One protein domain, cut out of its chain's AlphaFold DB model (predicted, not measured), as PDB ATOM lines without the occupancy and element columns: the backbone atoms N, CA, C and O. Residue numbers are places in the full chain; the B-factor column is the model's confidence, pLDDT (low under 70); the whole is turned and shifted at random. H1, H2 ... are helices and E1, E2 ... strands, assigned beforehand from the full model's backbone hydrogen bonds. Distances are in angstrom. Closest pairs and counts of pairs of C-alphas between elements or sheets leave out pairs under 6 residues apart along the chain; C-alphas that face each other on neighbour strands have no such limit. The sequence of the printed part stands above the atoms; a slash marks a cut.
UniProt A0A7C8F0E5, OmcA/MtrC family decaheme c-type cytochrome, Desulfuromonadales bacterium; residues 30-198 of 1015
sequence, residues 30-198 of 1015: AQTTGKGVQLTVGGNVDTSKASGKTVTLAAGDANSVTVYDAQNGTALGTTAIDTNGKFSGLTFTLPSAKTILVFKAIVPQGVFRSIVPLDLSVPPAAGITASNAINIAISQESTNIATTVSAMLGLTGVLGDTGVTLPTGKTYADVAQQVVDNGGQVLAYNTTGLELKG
ATOM      1  N   ALA A  30      20.920  15.546 -43.909       61.53
ATOM      2  CA  ALA A  30      20.397  15.608 -45.270       61.53
ATOM      3  C   ALA A  30      21.374  16.404 -46.149       61.53
ATOM      4  O   ALA A  30      21.701  17.543 -45.816       61.53
ATOM      5  N   GLN A  31      21.839  15.819 -47.255       64.56
ATOM      6  CA  GLN A  31      22.755  16.461 -48.203       64.56
ATOM      7  C   GLN A  31      22.199  16.374 -49.627       64.56
ATOM      8  O   GLN A  31      21.833  15.301 -50.105       64.56
ATOM      9  N   THR A  32      22.166  17.497 -50.342       58.31
ATOM     10  CA  THR A  32      21.898  17.511 -51.783       58.31
ATOM     11  C   THR A  32      23.138  17.037 -52.542       58.31
ATOM     12  O   THR A  32      24.231  17.580 -52.398       58.31
ATOM     13  N   THR A  33      22.977  16.004 -53.360       58.78
ATOM     14  CA  THR A  33      24.022  15.467 -54.241       58.78
ATOM     15  C   THR A  33      23.592  15.635 -55.697       58.78
ATOM     16  O   THR A  33      22.408  15.819 -55.980       58.78
ATOM     17  N   GLY A  34      24.517  15.480 -56.651       47.88
ATOM     18  CA  GLY A  34      24.183  15.451 -58.085       47.88
ATOM     19  C   GLY A  34      23.211  14.329 -58.498       47.88
ATOM     20  O   GLY A  34      22.824  14.267 -59.659       47.88
ATOM     21  N   LYS A  35      22.817  13.447 -57.564       55.78
ATOM     22  CA  LYS A  35      21.872  12.336 -57.751       55.78
ATOM     23  C   LYS A  35      20.567  12.475 -56.936       55.78
ATOM     24  O   LYS A  35      19.761  11.552 -56.971       55.78
ATOM     25  N   GLY A  36      20.351  13.577 -56.205       67.88
ATOM     26  CA  GLY A  36      19.163  13.802 -55.356       67.88
ATOM     27  C   GLY A  36      19.491  14.162 -53.898       67.88
ATOM     28  O   GLY A  36      20.655  14.390 -53.558       67.88
ATOM     29  N   VAL A  37      18.472  14.223 -53.027       71.38
ATOM     30  CA  VAL A  37      18.640  14.479 -51.579       71.38
ATOM     31  C   VAL A  37      18.983  13.167 -50.878       71.38
ATOM     32  O   VAL A  37      18.139  12.284 -50.765       71.38
ATOM     33  N   GLN A  38      20.219  13.026 -50.407       77.62
ATOM     34  CA  GLN A  38      20.638  11.900 -49.580       77.62
ATOM     35  C   GLN A  38      20.264  12.172 -48.121       77.62
ATOM     36  O   GLN A  38      20.605  13.226 -47.584       77.62
ATOM     37  N   LEU A  39      19.573  11.226 -47.488       77.88
ATOM     38  CA  LEU A  39      19.142  11.301 -46.099       77.88
ATOM     39  C   LEU A  39      19.801  10.184 -45.289       77.88
ATOM     40  O   LEU A  39      19.779   9.024 -45.696       77.88
ATOM     41  N   THR A  40      20.363  10.537 -44.135       81.69
ATOM     42  CA  THR A  40      20.828   9.586 -43.118       81.69
ATOM     43  C   THR A  40      19.946   9.721 -41.883       81.69
ATOM     44  O   THR A  40      19.870  10.814 -41.321       81.69
ATOM     45  N   VAL A  41      19.276   8.644 -41.461       80.62
ATOM     46  CA  VAL A  41      18.364   8.649 -40.298       80.62
ATOM     47  C   VAL A  41      18.754   7.620 -39.239       80.62
ATOM     48  O   VAL A  41      19.411   6.614 -39.520       80.62
ATOM     49  N   GLY A  42      18.321   7.884 -38.008       79.38
ATOM     50  CA  GLY A  42      18.302   6.919 -36.912       79.38
ATOM     51  C   GLY A  42      16.875   6.629 -36.455       79.38
ATOM     52  O   GLY A  42      15.925   7.281 -36.895       79.38
ATOM     53  N   GLY A  43      16.723   5.643 -35.583       82.62
ATOM     54  CA  GLY A  43      15.417   5.207 -35.119       82.62
ATOM     55  C   GLY A  43      15.459   4.216 -33.969       82.62
ATOM     56  O   GLY A  43      16.525   3.730 -33.577       82.62
ATOM     57  N   ASN A  44      14.282   3.896 -33.445       84.88
ATOM     58  CA  ASN A  44      14.088   2.821 -32.481       84.88
ATOM     59  C   ASN A  44      12.951   1.887 -32.912       84.88
ATOM     60  O   ASN A  44      11.927   2.315 -33.445       84.88
ATOM     61  N   VAL A  45      13.144   0.602 -32.644       82.00
ATOM     62  CA  VAL A  45      12.159  -0.460 -32.806       82.00
ATOM     63  C   VAL A  45      11.677  -0.862 -31.415       82.00
ATOM     64  O   VAL A  45      12.409  -1.497 -30.659       82.00
ATOM     65  N   ASP A  46      10.456  -0.468 -31.058       77.06
ATOM     66  CA  ASP A  46       9.830  -0.847 -29.791       77.06
ATOM     67  C   ASP A  46       9.048  -2.155 -29.949       77.06
ATOM     68  O   ASP A  46       7.957  -2.204 -30.527       77.06
ATOM     69  N   THR A  47       9.612  -3.223 -29.390       67.25
ATOM     70  CA  THR A  47       9.027  -4.567 -29.394       67.25
ATOM     71  C   THR A  47       8.265  -4.897 -28.107       67.25
ATOM     72  O   THR A  47       7.784  -6.021 -27.968       67.25
ATOM     73  N   SER A  48       8.145  -3.966 -27.149       62.44
ATOM     74  CA  SER A  48       7.573  -4.226 -25.812       62.44
ATOM     75  C   SER A  48       6.100  -4.659 -25.831       62.44
ATOM     76  O   SER A  48       5.631  -5.299 -24.890       62.44
ATOM     77  N   LYS A  49       5.378  -4.354 -26.917       46.97
ATOM     78  CA  LYS A  49       3.957  -4.679 -27.132       46.97
ATOM     79  C   LYS A  49       3.719  -5.736 -28.223       46.97
ATOM     80  O   LYS A  49       2.612  -5.817 -28.751       46.97
ATOM     81  N   ALA A  50       4.738  -6.510 -28.604       56.03
ATOM     82  CA  ALA A  50       4.615  -7.527 -29.650       56.03
ATOM     83  C   ALA A  50       3.600  -8.622 -29.260       56.03
ATOM     84  O   ALA A  50       3.744  -9.284 -28.230       56.03
ATOM     85  N   SER A  51       2.580  -8.844 -30.091       48.28
ATOM     86  CA  SER A  51       1.617  -9.941 -29.942       48.28
ATOM     87  C   SER A  51       2.286 -11.263 -30.342       48.28
ATOM     88  O   SER A  51       2.284 -11.665 -31.500       48.28
ATOM     89  N   GLY A  52       2.928 -11.900 -29.360       48.88
ATOM     90  CA  GLY A  52       3.791 -13.080 -29.462       48.88
ATOM     91  C   GLY A  52       3.605 -14.022 -30.662       48.88
ATOM     92  O   GLY A  52       2.647 -14.791 -30.732       48.88
ATOM     93  N   LYS A  53       4.630 -14.058 -31.520       45.28
ATOM     94  CA  LYS A  53       5.127 -15.259 -32.210       45.28
ATOM     95  C   LYS A  53       6.582 -15.020 -32.615       45.28
ATOM     96  O   LYS A  53       6.853 -14.190 -33.474       45.28
ATOM     97  N   THR A  54       7.520 -15.739 -32.001       49.34
ATOM     98  CA  THR A  54       8.915 -15.772 -32.462       49.34
ATOM     99  C   THR A  54       8.935 -16.407 -33.849       49.34
ATOM    100  O   THR A  54       8.445 -17.525 -34.020       49.34
ATOM    101  N   VAL A  55       9.444 -15.694 -34.850       51.81
ATOM    102  CA  VAL A  55       9.551 -16.211 -36.221       51.81
ATOM    103  C   VAL A  55      10.943 -16.812 -36.399       51.81
ATOM    104  O   VAL A  55      11.933 -16.191 -36.021       51.81
ATOM    105  N   THR A  56      11.043 -18.014 -36.971       48.75
ATOM    106  CA  THR A  56      12.333 -18.582 -37.386       48.75
ATOM    107  C   THR A  56      12.859 -17.765 -38.565       48.75
ATOM    108  O   THR A  56      12.308 -17.837 -39.661       48.75
ATOM    109  N   LEU A  57      13.885 -16.947 -38.335       53.53
ATOM    110  CA  LEU A  57      14.486 -16.090 -39.359       53.53
ATOM    111  C   LEU A  57      15.639 -16.824 -40.057       53.53
ATOM    112  O   LEU A  57      16.382 -17.571 -39.421       53.53
ATOM    113  N   ALA A  58      15.797 -16.605 -41.365       52.97
ATOM    114  CA  ALA A  58      16.961 -17.079 -42.107       52.97
ATOM    115  C   ALA A  58      18.235 -16.364 -41.613       52.97
ATOM    116  O   ALA A  58      18.197 -15.185 -41.249       52.97
ATOM    117  N   ALA A  59      19.364 -17.077 -41.582       43.78
ATOM    118  CA  ALA A  59      20.647 -16.524 -41.158       43.78
ATOM    119  C   ALA A  59      21.101 -15.427 -42.140       43.78
ATOM    120  O   ALA A  59      21.569 -15.731 -43.233       43.78
ATOM    121  N   GLY A  60      20.921 -14.161 -41.751       53.41
ATOM    122  CA  GLY A  60      21.281 -12.981 -42.551       53.41
ATOM    123  C   GLY A  60      20.281 -11.820 -42.476       53.41
ATOM    124  O   GLY A  60      20.701 -10.677 -42.611       53.41
ATOM    125  N   ASP A  61      19.000 -12.088 -42.178       54.25
ATOM    126  CA  ASP A  61      17.921 -11.074 -42.256       54.25
ATOM    127  C   ASP A  61      17.421 -10.558 -40.892       54.25
ATOM    128  O   ASP A  61      16.617  -9.625 -40.817       54.25
ATOM    129  N   ALA A  62      17.879 -11.160 -39.791       62.09
ATOM    130  CA  ALA A  62      17.460 -10.794 -38.441       62.09
ATOM    131  C   ALA A  62      18.153  -9.516 -37.942       62.09
ATOM    132  O   ALA A  62      19.356  -9.347 -38.123       62.09
ATOM    133  N   ASN A  63      17.400  -8.664 -37.241       82.88
ATOM    134  CA  ASN A  63      17.835  -7.373 -36.696       82.88
ATOM    135  C   ASN A  63      18.244  -6.361 -37.771       82.88
ATOM    136  O   ASN A  63      19.303  -5.744 -37.687       82.88
ATOM    137  N   SER A  64      17.392  -6.163 -38.774       88.75
ATOM    138  CA  SER A  64      17.608  -5.166 -39.826       88.75
ATOM    139  C   SER A  64      16.411  -4.229 -39.982       88.75
ATOM    140  O   SER A  64      15.268  -4.624 -39.740       88.75
ATOM    141  N   VAL A  65      16.667  -2.983 -40.391       90.62
ATOM    142  CA  VAL A  65      15.647  -2.061 -40.914       90.62
ATOM    143  C   VAL A  65      15.958  -1.763 -42.367       90.62
ATOM    144  O   VAL A  65      17.034  -1.248 -42.669       90.62
ATOM    145  N   THR A  66      14.993  -2.021 -43.246       91.50
ATOM    146  CA  THR A  66      15.046  -1.667 -44.670       91.50
ATOM    147  C   THR A  66      13.965  -0.643 -44.987       91.50
ATOM    148  O   THR A  66      12.818  -0.801 -44.563       91.50
ATOM    149  N   VAL A  67      14.310   0.404 -45.735       91.12
ATOM    150  CA  VAL A  67      13.352   1.390 -46.248       91.12
ATOM    151  C   VAL A  67      12.989   1.077 -47.700       91.12
ATOM    152  O   VAL A  67      13.868   0.843 -48.530       91.12
ATOM    153  N   TYR A  68      11.695   1.080 -48.008       90.38
ATOM    154  CA  TYR A  68      11.146   0.841 -49.343       90.38
ATOM    155  C   TYR A  68      10.370   2.058 -49.843       90.38
ATOM    156  O   TYR A  68       9.715   2.741 -49.052       90.38
ATOM    157  N   ASP A  69      10.386   2.287 -51.154       88.38
ATOM    158  CA  ASP A  69       9.428   3.168 -51.821       88.38
ATOM    159  C   ASP A  69       8.138   2.384 -52.115       88.38
ATOM    160  O   ASP A  69       8.144   1.422 -52.884       88.38
ATOM    161  N   ALA A  70       7.016   2.773 -51.508       85.81
ATOM    162  CA  ALA A  70       5.742   2.067 -51.660       85.81
ATOM    163  C   ALA A  70       5.127   2.209 -53.064       85.81
ATOM    164  O   ALA A  70       4.211   1.462 -53.420       85.81
ATOM    165  N   GLN A  71       5.596   3.171 -53.860       82.75
ATOM    166  CA  GLN A  71       5.073   3.449 -55.192       82.75
ATOM    167  C   GLN A  71       5.532   2.405 -56.214       82.75
ATOM    168  O   GLN A  71       4.781   2.079 -57.129       82.75
ATOM    169  N   ASN A  72       6.734   1.849 -56.041       81.69
ATOM    170  CA  ASN A  72       7.313   0.866 -56.964       81.69
ATOM    171  C   ASN A  72       7.956  -0.353 -56.273       81.69
ATOM    172  O   ASN A  72       8.416  -1.264 -56.957       81.69
ATOM    173  N   GLY A  73       7.980  -0.396 -54.940       81.62
ATOM    174  CA  GLY A  73       8.503  -1.512 -54.146       81.62
ATOM    175  C   GLY A  73      10.030  -1.560 -54.046       81.62
ATOM    176  O   GLY A  73      10.571  -2.529 -53.512       81.62
ATOM    177  N   THR A  74      10.740  -0.544 -54.545       85.44
ATOM    178  CA  THR A  74      12.209  -0.525 -54.571       85.44
ATOM    179  C   THR A  74      12.771  -0.334 -53.164       85.44
ATOM    180  O   THR A  74      12.368   0.588 -52.454       85.44
ATOM    181  N   ALA A  75      13.727  -1.174 -52.759       88.62
ATOM    182  CA  ALA A  75      14.489  -0.970 -51.529       88.62
ATOM    183  C   ALA A  75      15.483   0.190 -51.714       88.62
ATOM    184  O   ALA A  75      16.291   0.171 -52.642       88.62
ATOM    185  N   LEU A  76      15.423   1.194 -50.838       87.06
ATOM    186  CA  LEU A  76      16.240   2.411 -50.930       87.06
ATOM    187  C   LEU A  76      17.485   2.366 -50.029       87.06
ATOM    188  O   LEU A  76      18.462   3.057 -50.307       87.06
ATOM    189  N   GLY A  77      17.458   1.566 -48.960       89.19
ATOM    190  CA  GLY A  77      18.580   1.393 -48.037       89.19
ATOM    191  C   GLY A  77      18.251   0.451 -46.880       89.19
ATOM    192  O   GLY A  77      17.081   0.268 -46.538       89.19
ATOM    193  N   THR A  78      19.286  -0.119 -46.263       91.00
ATOM    194  CA  THR A  78      19.179  -1.054 -45.131       91.00
ATOM    195  C   THR A  78      20.258  -0.758 -44.093       91.00
ATOM    196  O   THR A  78      21.374  -0.386 -44.451       91.00
ATOM    197  N   THR A  79      19.942  -0.931 -42.810       90.69
ATOM    198  CA  THR A  79      20.917  -0.894 -41.709       90.69
ATOM    199  C   THR A  79      20.596  -1.960 -40.659       90.69
ATOM    200  O   THR A  79      19.494  -2.514 -40.642       90.69
ATOM    201  N   ALA A  80      21.550  -2.239 -39.773       88.81
ATOM    202  CA  ALA A  80      21.369  -3.150 -38.649       88.81
ATOM    203  C   ALA A  80      20.693  -2.459 -37.448       88.81
ATOM    204  O   ALA A  80      20.848  -1.256 -37.226       88.81
ATOM    205  N   ILE A  81      19.965  -3.249 -36.660       85.12
ATOM    206  CA  ILE A  81      19.380  -2.879 -35.369       85.12
ATOM    207  C   ILE A  81      20.304  -3.410 -34.273       85.12
ATOM    208  O   ILE A  81      20.678  -4.585 -34.279       85.12
ATOM    209  N   ASP A  82      20.678  -2.551 -33.334       82.31
ATOM    210  CA  ASP A  82      21.483  -2.923 -32.181       82.31
ATOM    211  C   ASP A  82      20.681  -3.726 -31.140       82.31
ATOM    212  O   ASP A  82      19.459  -3.881 -31.206       82.31
ATOM    213  N   THR A  83      21.377  -4.240 -30.129       75.06
ATOM    214  CA  THR A  83      20.780  -5.069 -29.072       75.06
ATOM    215  C   THR A  83      19.763  -4.332 -28.194       75.06
ATOM    216  O   THR A  83      19.035  -4.980 -27.448       75.06
ATOM    217  N   ASN A  84      19.700  -2.999 -28.269       72.81
ATOM    218  CA  ASN A  84      18.744  -2.160 -27.544       72.81
ATOM    219  C   ASN A  84      17.553  -1.744 -28.428       72.81
ATOM    220  O   ASN A  84      16.769  -0.880 -28.029       72.81
ATOM    221  N   GLY A  85      17.428  -2.319 -29.628       75.50
ATOM    222  CA  GLY A  85      16.375  -1.985 -30.580       75.50
ATOM    223  C   GLY A  85      16.605  -0.660 -31.306       75.50
ATOM    224  O   GLY A  85      15.678  -0.155 -31.933       75.50
ATOM    225  N   LYS A  86      17.796  -0.057 -31.240       82.50
ATOM    226  CA  LYS A  86      18.101   1.194 -31.949       82.50
ATOM    227  C   LYS A  86      18.801   0.918 -33.268       82.50
ATOM    228  O   LYS A  86      19.597  -0.004 -33.383       82.50
ATOM    229  N   PHE A  87      18.550   1.758 -34.258       86.12
ATOM    230  CA  PHE A  87      19.315   1.769 -35.498       86.12
ATOM    231  C   PHE A  87      19.807   3.178 -35.798       86.12
ATOM    232  O   PHE A  87      19.184   4.177 -35.436       86.12
ATOM    233  N   SER A  88      20.954   3.267 -36.458       83.69
ATOM    234  CA  SER A  88      21.546   4.535 -36.875       83.69
ATOM    235  C   SER A  88      22.258   4.367 -38.214       83.69
ATOM    236  O   SER A  88      22.503   3.245 -38.662       83.69
ATOM    237  N   GLY A  89      22.535   5.484 -38.888       78.75
ATOM    238  CA  GLY A  89      23.277   5.479 -40.149       78.75
ATOM    239  C   GLY A  89      22.508   4.927 -41.355       78.75
ATOM    240  O   GLY A  89      23.131   4.639 -42.376       78.75
ATOM    241  N   LEU A  90      21.176   4.782 -41.277       86.12
ATOM    242  CA  LEU A  90      20.371   4.340 -42.418       86.12
ATOM    243  C   LEU A  90      20.408   5.420 -43.504       86.12
ATOM    244  O   LEU A  90      19.736   6.444 -43.374       86.12
ATOM    245  N   THR A  91      21.205   5.186 -44.546       85.12
ATOM    246  CA  THR A  91      21.474   6.154 -45.616       85.12
ATOM    247  C   THR A  91      20.766   5.743 -46.898       85.12
ATOM    248  O   THR A  91      20.946   4.621 -47.369       85.12
ATOM    249  N   PHE A  92      19.978   6.645 -47.476       86.44
ATOM    250  CA  PHE A  92      19.269   6.416 -48.735       86.44
ATOM    251  C   PHE A  92      19.023   7.729 -49.482       86.44
ATOM    252  O   PHE A  92      19.020   8.810 -48.893       86.44
ATOM    253  N   THR A  93      18.831   7.645 -50.797       82.44
ATOM    254  CA  THR A  93      18.535   8.814 -51.637       82.44
ATOM    255  C   THR A  93      17.029   8.946 -51.816       82.44
ATOM    256  O   THR A  93      16.371   8.007 -52.261       82.44
ATOM    257  N   LEU A  94      16.483  10.111 -51.468       73.50
ATOM    258  CA  LEU A  94      15.066  10.418 -51.624       73.50
ATOM    259  C   LEU A  94      14.722  10.676 -53.101       73.50
ATOM    260  O   LEU A  94      15.505  11.326 -53.803       73.50
ATOM    261  N   PRO A  95      13.539  10.243 -53.570       68.31
ATOM    262  CA  PRO A  95      13.009  10.658 -54.868       68.31
ATOM    263  C   PRO A  95      12.832  12.180 -54.951       68.31
ATOM    264  O   PRO A  95      12.615  12.841 -53.943       68.31
ATOM    265  N   SER A  96      12.878  12.763 -56.151       63.19
ATOM    266  CA  SER A  96      12.792  14.223 -56.354       63.19
ATOM    267  C   SER A  96      11.378  14.820 -56.207       63.19
ATOM    268  O   SER A  96      11.180  15.991 -56.526       63.19
ATOM    269  N   ALA A  97      10.386  14.034 -55.772       66.56
ATOM    270  CA  ALA A  97       8.967  14.398 -55.698       66.56
ATOM    271  C   ALA A  97       8.263  13.699 -54.511       66.56
ATOM    272  O   ALA A  97       8.912  13.027 -53.709       66.56
ATOM    273  N   LYS A  98       6.936  13.865 -54.377       78.31
ATOM    274  CA  LYS A  98       6.148  13.222 -53.309       78.31
ATOM    275  C   LYS A  98       6.171  11.698 -53.451       78.31
ATOM    276  O   LYS A  98       5.869  11.192 -54.530       78.31
ATOM    277  N   THR A  99       6.461  10.980 -52.371       83.31
ATOM    278  CA  THR A  99       6.450   9.506 -52.347       83.31
ATOM    279  C   THR A  99       6.028   8.978 -50.974       83.31
ATOM    280  O   THR A  99       5.871   9.748 -50.030       83.31
ATOM    281  N   ILE A 100       5.837   7.670 -50.833       86.00
ATOM    282  CA  ILE A 100       5.505   7.015 -49.568       86.00
ATOM    283  C   ILE A 100       6.659   6.093 -49.180       86.00
ATOM    284  O   ILE A 100       6.943   5.126 -49.883       86.00
ATOM    285  N   LEU A 101       7.302   6.372 -48.048       89.31
ATOM    286  CA  LEU A 101       8.374   5.536 -47.517       89.31
ATOM    287  C   LEU A 101       7.808   4.505 -46.540       89.31
ATOM    288  O   LEU A 101       6.977   4.835 -45.693       89.31
ATOM    289  N   VAL A 102       8.291   3.269 -46.621       91.12
ATOM    290  CA  VAL A 102       7.970   2.214 -45.654       91.12
ATOM    291  C   VAL A 102       9.246   1.725 -44.996       91.12
ATOM    292  O   VAL A 102      10.081   1.101 -45.646       91.12
ATOM    293  N   PHE A 103       9.376   1.961 -43.695       91.69
ATOM    294  CA  PHE A 103      10.461   1.416 -42.884       91.69
ATOM    295  C   PHE A 103      10.027   0.070 -42.320       91.69
ATOM    296  O   PHE A 103       9.102   0.011 -41.509       91.69
ATOM    297  N   LYS A 104      10.671  -1.008 -42.757       91.81
ATOM    298  CA  LYS A 104      10.388  -2.382 -42.343       91.81
ATOM    299  C   LYS A 104      11.517  -2.888 -41.458       91.81
ATOM    300  O   LYS A 104      12.634  -3.060 -41.935       91.81
ATOM    301  N   ALA A 105      11.210  -3.146 -40.193       89.38
ATOM    302  CA  ALA A 105      12.113  -3.778 -39.246       89.38
ATOM    303  C   ALA A 105      11.832  -5.280 -39.160       89.38
ATOM    304  O   ALA A 105      10.684  -5.689 -38.969       89.38
ATOM    305  N   ILE A 106      12.875  -6.096 -39.260       87.19
ATOM    306  CA  ILE A 106      12.818  -7.539 -39.028       87.19
ATOM    307  C   ILE A 106      13.637  -7.825 -37.774       87.19
ATOM    308  O   ILE A 106      14.854  -7.655 -37.767       87.19
ATOM    309  N   VAL A 107      12.965  -8.251 -36.708       82.69
ATOM    310  CA  VAL A 107      13.566  -8.598 -35.410       82.69
ATOM    311  C   VAL A 107      13.044  -9.970 -34.960       82.69
ATOM    312  O   VAL A 107      12.030 -10.433 -35.487       82.69
ATOM    313  N   PRO A 108      13.679 -10.648 -33.989       76.81
ATOM    314  CA  PRO A 108      13.234 -11.961 -33.508       76.81
ATOM    315  C   PRO A 108      11.757 -12.022 -33.082       76.81
ATOM    316  O   PRO A 108      11.118 -13.070 -33.185       76.81
ATOM    317  N   GLN A 109      11.206 -10.899 -32.613       73.00
ATOM    318  CA  GLN A 109       9.821 -10.753 -32.162       73.00
ATOM    319  C   GLN A 109       8.808 -10.603 -33.312       73.00
ATOM    320  O   GLN A 109       7.608 -10.664 -33.052       73.00
ATOM    321  N   GLY A 110       9.257 -10.404 -34.558       78.31
ATOM    322  CA  GLY A 110       8.393 -10.288 -35.733       78.31
ATOM    323  C   GLY A 110       8.820  -9.202 -36.724       78.31
ATOM    324  O   GLY A 110       9.902  -8.621 -36.633       78.31
ATOM    325  N   VAL A 111       7.944  -8.934 -37.696       85.00
ATOM    326  CA  VAL A 111       8.133  -7.881 -38.704       85.00
ATOM    327  C   VAL A 111       7.296  -6.664 -38.331       85.00
ATOM    328  O   VAL A 111       6.067  -6.742 -38.310       85.00
ATOM    329  N   PHE A 112       7.958  -5.533 -38.112       83.44
ATOM    330  CA  PHE A 112       7.327  -4.260 -37.775       83.44
ATOM    331  C   PHE A 112       7.492  -3.261 -38.915       83.44
ATOM    332  O   PHE A 112       8.465  -3.319 -39.669       83.44
ATOM    333  N   ARG A 113       6.528  -2.354 -39.081       87.50
ATOM    334  CA  ARG A 113       6.505  -1.387 -40.186       87.50
ATOM    335  C   ARG A 113       6.127   0.004 -39.704       87.50
ATOM    336  O   ARG A 113       5.358   0.140 -38.758       87.50
ATOM    337  N   SER A 114       6.630   1.026 -40.380       85.88
ATOM    338  CA  SER A 114       6.176   2.410 -40.241       85.88
ATOM    339  C   SER A 114       6.029   3.027 -41.630       85.88
ATOM    340  O   SER A 114       6.967   2.967 -42.428       85.88
ATOM    341  N   ILE A 115       4.840   3.557 -41.940       84.94
ATOM    342  CA  ILE A 115       4.562   4.258 -43.202       84.94
ATOM    343  C   ILE A 115       4.749   5.752 -42.961       84.94
ATOM    344  O   ILE A 115       4.075   6.327 -42.108       84.94
ATOM    345  N   VAL A 116       5.632   6.373 -43.739       86.06
ATOM    346  CA  VAL A 116       5.948   7.800 -43.657       86.06
ATOM    347  C   VAL A 116       5.769   8.422 -45.044       86.06
ATOM    348  O   VAL A 116       6.639   8.280 -45.909       86.06
ATOM    349  N   PRO A 117       4.640   9.102 -45.300       85.69
ATOM    350  CA  PRO A 117       4.478   9.935 -46.479       85.69
ATOM    351  C   PRO A 117       5.542  11.036 -46.511       85.69
ATOM    352  O   PRO A 117       5.793  11.690 -45.497       85.69
ATOM    353  N   LEU A 118       6.166  11.228 -47.670       80.75
ATOM    354  CA  LEU A 118       7.191  12.229 -47.935       80.75
ATOM    355  C   LEU A 118       6.684  13.286 -48.927       80.75
ATOM    356  O   LEU A 118       6.357  12.952 -50.068       80.75
ATOM    357  N   ASP A 119       6.718  14.563 -48.539       74.94
ATOM    358  CA  ASP A 119       6.422  15.693 -49.428       74.94
ATOM    359  C   ASP A 119       7.636  16.618 -49.609       74.94
ATOM    360  O   ASP A 119       7.969  17.419 -48.734       74.94
ATOM    361  N   LEU A 120       8.274  16.531 -50.781       68.44
ATOM    362  CA  LEU A 120       9.389  17.398 -51.185       68.44
ATOM    363  C   LEU A 120       8.990  18.476 -52.206       68.44
ATOM    364  O   LEU A 120       9.863  19.117 -52.789       68.44
ATOM    365  N   SER A 121       7.690  18.677 -52.452       63.31
ATOM    366  CA  SER A 121       7.207  19.512 -53.566       63.31
ATOM    367  C   SER A 121       7.449  21.019 -53.409       63.31
ATOM    368  O   SER A 121       7.343  21.748 -54.392       63.31
ATOM    369  N   VAL A 122       7.799  21.488 -52.206       63.44
ATOM    370  CA  VAL A 122       8.040  22.910 -51.909       63.44
ATOM    371  C   VAL A 122       9.344  23.071 -51.112       63.44
ATOM    372  O   VAL A 122       9.303  23.169 -49.884       63.44
ATOM    373  N   PRO A 123      10.522  23.046 -51.762       62.12
ATOM    374  CA  PRO A 123      11.795  23.220 -51.067       62.12
ATOM    375  C   PRO A 123      11.964  24.664 -50.544       62.12
ATOM    376  O   PRO A 123      11.569  25.611 -51.227       62.12
ATOM    377  N   PRO A 124      12.568  24.875 -49.357       58.62
ATOM    378  CA  PRO A 124      12.845  26.212 -48.834       58.62
ATOM    379  C   PRO A 124      13.919  26.937 -49.665       58.62
ATOM    380  O   PRO A 124      14.888  26.329 -50.121       58.62
ATOM    381  N   ALA A 125      13.778  28.258 -49.817       52.19
ATOM    382  CA  ALA A 125      14.593  29.086 -50.718       52.19
ATOM    383  C   ALA A 125      16.109  29.111 -50.409       52.19
ATOM    384  O   ALA A 125      16.896  29.470 -51.278       52.19
ATOM    385  N   ALA A 126      16.524  28.735 -49.193       51.47
ATOM    386  CA  ALA A 126      17.914  28.812 -48.730       51.47
ATOM    387  C   ALA A 126      18.670  27.463 -48.731       51.47
ATOM    388  O   ALA A 126      19.822  27.412 -48.305       51.47
ATOM    389  N   GLY A 127      18.051  26.369 -49.195       53.22
ATOM    390  CA  GLY A 127      18.620  25.022 -49.053       53.22
ATOM    391  C   GLY A 127      18.600  24.506 -47.603       53.22
ATOM    392  O   GLY A 127      18.299  25.238 -46.659       53.22
ATOM    393  N   ILE A 128      18.873  23.211 -47.416       50.75
ATOM    394  CA  ILE A 128      18.870  22.564 -46.093       50.75
ATOM    395  C   ILE A 128      20.169  22.945 -45.373       50.75
ATOM    396  O   ILE A 128      21.233  22.440 -45.718       50.75
ATOM    397  N   THR A 129      20.103  23.854 -44.401       46.53
ATOM    398  CA  THR A 129      21.297  24.408 -43.730       46.53
ATOM    399  C   THR A 129      21.496  23.920 -42.290       46.53
ATOM    400  O   THR A 129      22.499  24.268 -41.673       46.53
ATOM    401  N   ALA A 130      20.614  23.064 -41.755       47.44
ATOM    402  CA  ALA A 130      20.733  22.532 -40.393       47.44
ATOM    403  C   ALA A 130      20.348  21.043 -40.275       47.44
ATOM    404  O   ALA A 130      19.422  20.565 -40.930       47.44
ATOM    405  N   SER A 131      21.070  20.318 -39.410       51.84
ATOM    406  CA  SER A 131      20.792  18.922 -39.034       51.84
ATOM    407  C   SER A 131      19.552  18.846 -38.139       51.84
ATOM    408  O   SER A 131      19.655  18.988 -36.921       51.84
ATOM    409  N   ASN A 132      18.378  18.610 -38.725       55.34
ATOM    410  CA  ASN A 132      17.194  18.227 -37.959       55.34
ATOM    411  C   ASN A 132      17.254  16.723 -37.670       55.34
ATOM    412  O   ASN A 132      17.349  15.912 -38.592       55.34
ATOM    413  N   ALA A 133      17.192  16.337 -36.393       59.25
ATOM    414  CA  ALA A 133      17.180  14.934 -35.995       59.25
ATOM    415  C   ALA A 133      15.859  14.266 -36.419       59.25
ATOM    416  O   ALA A 133      14.842  14.370 -35.737       59.25
ATOM    417  N   ILE A 134      15.872  13.579 -37.560       68.12
ATOM    418  CA  ILE A 134      14.776  12.719 -38.015       68.12
ATOM    419  C   ILE A 134      14.961  11.356 -37.355       68.12
ATOM    420  O   ILE A 134      15.920  10.646 -37.670       68.12
ATOM    421  N   ASN A 135      14.061  11.034 -36.427       73.00
ATOM    422  CA  ASN A 135      14.057   9.791 -35.669       73.00
ATOM    423  C   ASN A 135      12.821   8.967 -36.058       73.00
ATOM    424  O   ASN A 135      11.691   9.404 -35.833       73.00
ATOM    425  N   ILE A 136      13.038   7.812 -36.685       80.44
ATOM    426  CA  ILE A 136      11.961   6.936 -37.152       80.44
ATOM    427  C   ILE A 136      11.599   5.946 -36.044       80.44
ATOM    428  O   ILE A 136      12.377   5.049 -35.720       80.44
ATOM    429  N   ALA A 137      10.391   6.084 -35.500       78.44
ATOM    430  CA  ALA A 137       9.836   5.126 -34.554       78.44
ATOM    431  C   ALA A 137       9.129   3.984 -35.299       78.44
ATOM    432  O   ALA A 137       8.245   4.214 -36.133       78.44
ATOM    433  N   ILE A 138       9.510   2.748 -34.981       81.56
ATOM    434  CA  ILE A 138       8.886   1.526 -35.494       81.56
ATOM    435  C   ILE A 138       8.353   0.738 -34.296       81.56
ATOM    436  O   ILE A 138       9.090   0.439 -33.363       81.56
ATOM    437  N   SER A 139       7.069   0.400 -34.288       78.06
ATOM    438  CA  SER A 139       6.429  -0.304 -33.175       78.06
ATOM    439  C   SER A 139       5.258  -1.167 -33.647       78.06
ATOM    440  O   SER A 139       4.884  -1.172 -34.827       78.06
ATOM    441  N   GLN A 140       4.633  -1.897 -32.721       74.25
ATOM    442  CA  GLN A 140       3.384  -2.606 -33.016       74.25
ATOM    443  C   GLN A 140       2.272  -1.644 -33.477       74.25
ATOM    444  O   GLN A 140       1.467  -1.989 -34.337       74.25
ATOM    445  N   GLU A 141       2.251  -0.422 -32.953       58.22
ATOM    446  CA  GLU A 141       1.265   0.606 -33.293       58.22
ATOM    447  C   GLU A 141       1.459   1.127 -34.722       58.22
ATOM    448  O   GLU A 141       0.517   1.096 -35.515       58.22
ATOM    449  N   SER A 142       2.692   1.480 -35.104       69.31
ATOM    450  CA  SER A 142       2.988   1.885 -36.486       69.31
ATOM    451  C   SER A 142       2.712   0.751 -37.487       69.31
ATOM    452  O   SER A 142       2.303   0.998 -38.622       69.31
ATOM    453  N   THR A 143       2.859  -0.505 -37.050       73.88
ATOM    454  CA  THR A 143       2.561  -1.701 -37.855       73.88
ATOM    455  C   THR A 143       1.057  -1.904 -38.048       73.88
ATOM    456  O   THR A 143       0.612  -2.265 -39.142       73.88
ATOM    457  N   ASN A 144       0.252  -1.633 -37.020       63.53
ATOM    458  CA  ASN A 144      -1.206  -1.674 -37.119       63.53
ATOM    459  C   ASN A 144      -1.718  -0.568 -38.052       63.53
ATOM    460  O   ASN A 144      -2.550  -0.850 -38.912       63.53
ATOM    461  N   ILE A 145      -1.164   0.648 -37.960       63.97
ATOM    462  CA  ILE A 145      -1.456   1.742 -38.904       63.97
ATOM    463  C   ILE A 145      -1.117   1.307 -40.331       63.97
ATOM    464  O   ILE A 145      -1.951   1.440 -41.224       63.97
ATOM    465  N   ALA A 146       0.061   0.712 -40.544       72.00
ATOM    466  CA  ALA A 146       0.461   0.220 -41.859       72.00
ATOM    467  C   ALA A 146      -0.526  -0.813 -42.426       72.00
ATOM    468  O   ALA A 146      -0.876  -0.764 -43.607       72.00
ATOM    469  N   THR A 147      -1.008  -1.719 -41.574       70.62
ATOM    470  CA  THR A 147      -1.978  -2.757 -41.941       70.62
ATOM    471  C   THR A 147      -3.335  -2.151 -42.302       70.62
ATOM    472  O   THR A 147      -3.879  -2.449 -43.366       70.62
ATOM    473  N   THR A 148      -3.853  -1.252 -41.465       54.06
ATOM    474  CA  THR A 148      -5.137  -0.571 -41.678       54.06
ATOM    475  C   THR A 148      -5.112   0.295 -42.931       54.06
ATOM    476  O   THR A 148      -5.998   0.167 -43.771       54.06
ATOM    477  N   VAL A 149      -4.075   1.119 -43.112       66.19
ATOM    478  CA  VAL A 149      -3.919   1.952 -44.313       66.19
ATOM    479  C   VAL A 149      -3.856   1.073 -45.562       66.19
ATOM    480  O   VAL A 149      -4.559   1.347 -46.529       66.19
ATOM    481  N   SER A 150      -3.100  -0.030 -45.536       76.06
ATOM    482  CA  SER A 150      -3.026  -0.956 -46.676       76.06
ATOM    483  C   SER A 150      -4.390  -1.580 -47.006       76.06
ATOM    484  O   SER A 150      -4.782  -1.621 -48.174       76.06
ATOM    485  N   ALA A 151      -5.167  -1.972 -45.992       67.12
ATOM    486  CA  ALA A 151      -6.521  -2.492 -46.175       67.12
ATOM    487  C   ALA A 151      -7.494  -1.429 -46.723       67.12
ATOM    488  O   ALA A 151      -8.283  -1.718 -47.622       67.12
ATOM    489  N   MET A 152      -7.408  -0.181 -46.250       61.75
ATOM    490  CA  MET A 152      -8.222   0.942 -46.743       61.75
ATOM    491  C   MET A 152      -7.875   1.342 -48.185       61.75
ATOM    492  O   MET A 152      -8.714   1.880 -48.911       61.75
ATOM    493  N   LEU A 153      -6.650   1.045 -48.622       65.31
ATOM    494  CA  LEU A 153      -6.226   1.179 -50.014       65.31
ATOM    495  C   LEU A 153      -6.676  -0.002 -50.890       65.31
ATOM    496  O   LEU A 153      -6.539   0.083 -52.109       65.31
ATOM    497  N   GLY A 154      -7.255  -1.054 -50.299       70.50
ATOM    498  CA  GLY A 154      -7.742  -2.244 -51.000       70.50
ATOM    499  C   GLY A 154      -6.661  -3.290 -51.290       70.50
ATOM    500  O   GLY A 154      -6.830  -4.090 -52.208       70.50
ATOM    501  N   LEU A 155      -5.545  -3.280 -50.553       74.88
ATOM    502  CA  LEU A 155      -4.446  -4.231 -50.736       74.88
ATOM    503  C   LEU A 155      -4.715  -5.560 -50.017       74.88
ATOM    504  O   LEU A 155      -5.269  -5.594 -48.921       74.88
ATOM    505  N   THR A 156      -4.262  -6.662 -50.619       72.62
ATOM    506  CA  THR A 156      -4.318  -8.019 -50.043       72.62
ATOM    507  C   THR A 156      -3.133  -8.338 -49.118       72.62
ATOM    508  O   THR A 156      -3.090  -9.412 -48.525       72.62
ATOM    509  N   GLY A 157      -2.188  -7.403 -48.975       80.00
ATOM    510  CA  GLY A 157      -1.018  -7.468 -48.094       80.00
ATOM    511  C   GLY A 157      -0.670  -6.089 -47.527       80.00
ATOM    512  O   GLY A 157      -1.369  -5.111 -47.804       80.00
ATOM    513  N   VAL A 158       0.401  -5.991 -46.734       82.38
ATOM    514  CA  VAL A 158       0.811  -4.720 -46.115       82.38
ATOM    515  C   VAL A 158       1.892  -4.061 -46.968       82.38
ATOM    516  O   VAL A 158       2.833  -4.723 -47.401       82.38
ATOM    517  N   LEU A 159       1.787  -2.751 -47.208       79.69
ATOM    518  CA  LEU A 159       2.836  -1.988 -47.894       79.69
ATOM    519  C   LEU A 159       4.209  -2.267 -47.249       79.69
ATOM    520  O   LEU A 159       4.339  -2.232 -46.025       79.69
ATOM    521  N   GLY A 160       5.217  -2.582 -48.072       77.94
ATOM    522  CA  GLY A 160       6.539  -3.069 -47.635       77.94
ATOM    523  C   GLY A 160       6.696  -4.599 -47.616       77.94
ATOM    524  O   GLY A 160       7.773  -5.116 -47.298       77.94
ATOM    525  N   ASP A 161       5.650  -5.353 -47.950       83.50
ATOM    526  CA  ASP A 161       5.770  -6.767 -48.309       83.50
ATOM    527  C   ASP A 161       6.294  -6.946 -49.734       83.50
ATOM    528  O   ASP A 161       6.128  -6.082 -50.596       83.50
ATOM    529  N   THR A 162       6.956  -8.079 -49.980       80.25
ATOM    530  CA  THR A 162       7.519  -8.397 -51.296       80.25
ATOM    531  C   THR A 162       6.410  -8.381 -52.346       80.25
ATOM    532  O   THR A 162       5.469  -9.164 -52.264       80.25
ATOM    533  N   GLY A 163       6.524  -7.483 -53.328       77.69
ATOM    534  CA  GLY A 163       5.551  -7.333 -54.413       77.69
ATOM    535  C   GLY A 163       4.299  -6.511 -54.075       77.69
ATOM    536  O   GLY A 163       3.422  -6.409 -54.929       77.69
ATOM    537  N   VAL A 164       4.198  -5.910 -52.880       84.69
ATOM    538  CA  VAL A 164       3.053  -5.065 -52.490       84.69
ATOM    539  C   VAL A 164       3.389  -3.584 -52.689       84.69
ATOM    540  O   VAL A 164       4.107  -2.981 -51.890       84.69
ATOM    541  N   THR A 165       2.834  -2.993 -53.749       87.00
ATOM    542  CA  THR A 165       2.955  -1.567 -54.101       87.00
ATOM    543  C   THR A 165       1.588  -0.882 -54.110       87.00
ATOM    544  O   THR A 165       0.550  -1.541 -54.022       87.00
ATOM    545  N   LEU A 166       1.561   0.446 -54.229       82.06
ATOM    546  CA  LEU A 166       0.306   1.193 -54.357       82.06
ATOM    547  C   LEU A 166      -0.513   0.741 -55.591       82.06
ATOM    548  O   LEU A 166       0.067   0.586 -56.668       82.06
ATOM    549  N   PRO A 167      -1.846   0.547 -55.473       76.94
ATOM    550  CA  PRO A 167      -2.692   0.147 -56.598       76.94
ATOM    551  C   PRO A 167      -2.811   1.232 -57.672       76.94
ATOM    552  O   PRO A 167      -2.846   2.427 -57.365       76.94
ATOM    553  N   THR A 168      -3.002   0.814 -58.927       71.94
ATOM    554  CA  THR A 168      -3.309   1.709 -60.051       71.94
ATOM    555  C   THR A 168      -4.570   2.532 -59.749       71.94
ATOM    556  O   THR A 168      -5.665   1.983 -59.664       71.94
ATOM    557  N   GLY A 169      -4.415   3.850 -59.566       71.50
ATOM    558  CA  GLY A 169      -5.508   4.790 -59.265       71.50
ATOM    559  C   GLY A 169      -5.515   5.380 -57.847       71.50
ATOM    560  O   GLY A 169      -6.304   6.284 -57.590       71.50
ATOM    561  N   LYS A 170      -4.641   4.925 -56.936       75.06
ATOM    562  CA  LYS A 170      -4.411   5.572 -55.630       75.06
ATOM    563  C   LYS A 170      -3.207   6.509 -55.705       75.06
ATOM    564  O   LYS A 170      -2.182   6.170 -56.294       75.06
ATOM    565  N   THR A 171      -3.322   7.686 -55.104       77.88
ATOM    566  CA  THR A 171      -2.296   8.737 -55.142       77.88
ATOM    567  C   THR A 171      -1.580   8.884 -53.801       77.88
ATOM    568  O   THR A 171      -2.049   8.413 -52.767       77.88
ATOM    569  N   TYR A 172      -0.459   9.611 -53.799       79.19
ATOM    570  CA  TYR A 172       0.207  10.059 -52.573       79.19
ATOM    571  C   TYR A 172      -0.771  10.710 -51.576       79.19
ATOM    572  O   TYR A 172      -0.689  10.448 -50.381       79.19
ATOM    573  N   ALA A 173      -1.706  11.537 -52.064       70.25
ATOM    574  CA  ALA A 173      -2.649  12.265 -51.217       70.25
ATOM    575  C   ALA A 173      -3.616  11.321 -50.488       70.25
ATOM    576  O   ALA A 173      -3.871  11.515 -49.301       70.25
ATOM    577  N   ASP A 174      -4.077  10.263 -51.163       70.12
ATOM    578  CA  ASP A 174      -4.953   9.253 -50.560       70.12
ATOM    579  C   ASP A 174      -4.255   8.535 -49.403       70.12
ATOM    580  O   ASP A 174      -4.846   8.309 -48.352       70.12
ATOM    581  N   VAL A 175      -2.976   8.201 -49.574       69.88
ATOM    582  CA  VAL A 175      -2.191   7.509 -48.545       69.88
ATOM    583  C   VAL A 175      -1.835   8.458 -47.405       69.88
ATOM    584  O   VAL A 175      -1.987   8.094 -46.244       69.88
ATOM    585  N   ALA A 176      -1.395   9.679 -47.717       68.12
ATOM    586  CA  ALA A 176      -1.006  10.664 -46.713       68.12
ATOM    587  C   ALA A 176      -2.175  11.042 -45.796       68.12
ATOM    588  O   ALA A 176      -1.999  11.080 -44.579       68.12
ATOM    589  N   GLN A 177      -3.370  11.236 -46.362       63.81
ATOM    590  CA  GLN A 177      -4.574  11.509 -45.582       63.81
ATOM    591  C   GLN A 177      -4.909  10.335 -44.654       63.81
ATOM    592  O   GLN A 177      -5.097  10.534 -43.461       63.81
ATOM    593  N   GLN A 178      -4.882   9.100 -45.167       62.44
ATOM    594  CA  GLN A 178      -5.182   7.916 -44.357       62.44
ATOM    595  C   GLN A 178      -4.137   7.647 -43.270       62.44
ATOM    596  O   GLN A 178      -4.487   7.191 -42.184       62.44
ATOM    597  N   VAL A 179      -2.860   7.945 -43.518       64.06
ATOM    598  CA  VAL A 179      -1.812   7.838 -42.493       64.06
ATOM    599  C   VAL A 179      -2.047   8.860 -41.379       64.06
ATOM    600  O   VAL A 179      -1.975   8.492 -40.209       64.06
ATOM    601  N   VAL A 180      -2.385  10.110 -41.712       58.94
ATOM    602  CA  VAL A 180      -2.672  11.161 -40.718       58.94
ATOM    603  C   VAL A 180      -3.956  10.864 -39.935       58.94
ATOM    604  O   VAL A 180      -3.950  10.949 -38.706       58.94
ATOM    605  N   ASP A 181      -5.026  10.440 -40.611       58.25
ATOM    606  CA  ASP A 181      -6.324  10.119 -39.994       58.25
ATOM    607  C   ASP A 181      -6.244   8.951 -38.997       58.25
ATOM    608  O   ASP A 181      -7.082   8.835 -38.100       58.25
ATOM    609  N   ASN A 182      -5.220   8.104 -39.129       52.25
ATOM    610  CA  ASN A 182      -4.957   6.967 -38.248       52.25
ATOM    611  C   ASN A 182      -3.771   7.209 -37.288       52.25
ATOM    612  O   ASN A 182      -3.245   6.254 -36.721       52.25
ATOM    613  N   GLY A 183      -3.357   8.468 -37.080       51.03
ATOM    614  CA  GLY A 183      -2.368   8.843 -36.057       51.03
ATOM    615  C   GLY A 183      -0.895   8.688 -36.461       51.03
ATOM    616  O   GLY A 183      -0.022   8.703 -35.594       51.03
ATOM    617  N   GLY A 184      -0.599   8.536 -37.755       61.28
ATOM    618  CA  GLY A 184       0.759   8.439 -38.298       61.28
ATOM    619  C   GLY A 184       1.464   9.789 -38.520       61.28
ATOM    620  O   GLY A 184       0.913  10.860 -38.272       61.28
ATOM    621  N   GLN A 185       2.715   9.734 -38.991       65.44
ATOM    622  CA  GLN A 185       3.582  10.901 -39.226       65.44
ATOM    623  C   GLN A 185       3.786  11.167 -40.721       65.44
ATOM    624  O   GLN A 185       3.804  10.229 -41.511       65.44
ATOM    625  N   VAL A 186       4.027  12.428 -41.094       71.88
ATOM    626  CA  VAL A 186       4.408  12.853 -42.455       71.88
ATOM    627  C   VAL A 186       5.745  13.590 -42.405       71.88
ATOM    628  O   VAL A 186       5.963  14.421 -41.527       71.88
ATOM    629  N   LEU A 187       6.638  13.320 -43.357       75.19
ATOM    630  CA  LEU A 187       7.922  14.003 -43.513       75.19
ATOM    631  C   LEU A 187       7.801  15.084 -44.600       75.19
ATOM    632  O   LEU A 187       7.521  14.770 -45.757       75.19
ATOM    633  N   ALA A 188       7.991  16.357 -44.248       70.44
ATOM    634  CA  ALA A 188       7.824  17.480 -45.178       70.44
ATOM    635  C   ALA A 188       8.768  18.654 -44.862       70.44
ATOM    636  O   ALA A 188       9.354  18.724 -43.782       70.44
ATOM    637  N   TYR A 189       8.906  19.597 -45.799       64.75
ATOM    638  CA  TYR A 189       9.651  20.838 -45.562       64.75
ATOM    639  C   TYR A 189       8.912  21.811 -44.624       64.75
ATOM    640  O   TYR A 189       7.687  21.954 -44.663       64.75
ATOM    641  N   ASN A 190       9.685  22.531 -43.810       59.38
ATOM    642  CA  ASN A 190       9.267  23.684 -43.017       59.38
ATOM    643  C   ASN A 190      10.148  24.912 -43.335       59.38
ATOM    644  O   ASN A 190      10.965  24.890 -44.255       59.38
ATOM    645  N   THR A 191       9.998  25.996 -42.569       56.34
ATOM    646  CA  THR A 191      10.761  27.246 -42.753       56.34
ATOM    647  C   THR A 191      12.269  27.128 -42.478       56.34
ATOM    648  O   THR A 191      13.009  28.050 -42.800       56.34
ATOM    649  N   THR A 192      12.732  26.014 -41.902       54.09
ATOM    650  CA  THR A 192      14.112  25.767 -41.430       54.09
ATOM    651  C   THR A 192      14.768  24.490 -41.989       54.09
ATOM    652  O   THR A 192      15.975  24.324 -41.845       54.09
ATOM    653  N   GLY A 193      14.021  23.584 -42.633       64.50
ATOM    654  CA  GLY A 193      14.531  22.305 -43.142       64.50
ATOM    655  C   GLY A 193      13.453  21.224 -43.290       64.50
ATOM    656  O   GLY A 193      12.266  21.522 -43.366       64.50
ATOM    657  N   LEU A 194      13.869  19.956 -43.364       65.25
ATOM    658  CA  LEU A 194      12.969  18.795 -43.393       65.25
ATOM    659  C   LEU A 194      12.562  18.425 -41.952       65.25
ATOM    660  O   LEU A 194      13.435  18.351 -41.083       65.25
ATOM    661  N   GLU A 195      11.275  18.198 -41.683       65.50
ATOM    662  CA  GLU A 195      10.777  17.800 -40.357       65.50
ATOM    663  C   GLU A 195       9.660  16.747 -40.431       65.50
ATOM    664  O   GLU A 195       8.888  16.700 -41.393       65.50
ATOM    665  N   LEU A 196       9.551  15.914 -39.389       64.31
ATOM    666  CA  LEU A 196       8.391  15.047 -39.171       64.31
ATOM    667  C   LEU A 196       7.259  15.876 -38.540       64.31
ATOM    668  O   LEU A 196       7.404  16.372 -37.424       64.31
ATOM    669  N   LYS A 197       6.124  16.005 -39.234       56.25
ATOM    670  CA  LYS A 197       4.880  16.597 -38.719       56.25
ATOM    671  C   LYS A 197       3.876  15.501 -38.363       56.25
ATOM    672  O   LYS A 197       3.656  14.570 -39.135       56.25
ATOM    673  N   GLY A 198       3.254  15.637 -37.193       51.41
ATOM    674  CA  GLY A 198       2.329  14.660 -36.606       51.41
ATOM    675  C   GLY A 198       2.613  14.471 -35.113       51.41
ATOM    676  O   GLY A 198       3.746  14.634 -34.665       51.41
TER     677      GLY A 198
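This is residues 30 to 198 of the 1015 residues of the protein "OmcA/MtrC family decaheme c-type cytochrome" of Desulfuromonadales bacterium (UniProt A0A7C8F0E5). The model is a small flattened barrel, nearly closed, with two helices packed on its outside, H2 over E6 and E7 and H1 along the flank of E7, and with long loops at both ends. E4, E3, E6 and E7 make one wall and E5, E2 and E8 the other; the hairpin E9 and E10 extends the first wall beyond E7, and E1 pairs with E2 in the second wall, apart from E9 and only just apart from E10, with the closest C-alphas of E1 and E10 8.3 A apart. The printed part has 169 residues, with E1 to E8, then H1 and H2, then E9 and E10: ten named strands and two named helices, class mixed. One sheet runs E4, E3, E6, E7, E9, E10, mixed; the other, branched, holds E1, E2, E5 and E8. The whole is compact, with a radius of gyration of the C-alphas of 15.6 A and spans of 49 by 37 by 26 A.

E1, residues 30 to 33, begins with C-alpha 30 at (20.397, 15.608, -45.270). E2 is residues 36 to 46, 30.9 A long; E3 is 64 to 69 and E4 75 to 80. E5, residues 86 to 94, 21.9 A, bends by 57 degrees at residue 89. E6 is residues 99 to 107, 25.8 A, E7 110 to 119, 29.4 A, and E8 135 to 139. H1, residues 140 to 152, 18.3 A, begins with C-alpha 140 at (3.384, -2.606, -33.016). H2 is residues 172 to 181, 14.2 A, E9 186 to 189, and E10 194 to 197, with C-alpha 197 at (4.880, 16.597, -38.719).

The six-stranded sheet is curled and strongly twisted. E6 and E7, an antiparallel hairpin, have N 103 and O 114 at 2.9 A; E7 and E9 are parallel, with N 187 and O 117 at 2.8 A. Beside E2, E1 and E8 lie on one side and E5 on the other; E2 and E5 are antiparallel, with N 39 and O 92 at 2.8 A, and E2 and E8 parallel, with N 46 and O 138 at 2.8 A. Between the sheets, the closest C-alphas of E4 and E5 are Gly 77 and Phe 92, 5.1 A, and of E7 and E8, Ser 114 and Ile 138, 5.5 A. H2 is on one face of the six-stranded sheet, two layers, a helix over a sheet, at a height of 8.8 A. H1 is only just at that sheet's level, 3.8 A; its closest C-alphas to E7 are Thr 143 and Arg 113, 4.6 A. H1 and H2 touch at Val 149 and Gln 178, C-alphas 6.1 A apart, at a steep tilt of 50 degrees, opposite ways. In H1 and H2 every O i to N i+4 pair is within hydrogen-bond range.

The two C-alphas farthest apart, Thr 56 and Ala 125, are 49.5 A apart. The printed part has no cut. The links E2 to E3, E7 to E8 and H1 to H2 are long. The mean pLDDT of the printed part is 71.7, and 71 residues are under 70, among them 47 to 62, 120 to 134 and 189 to 198.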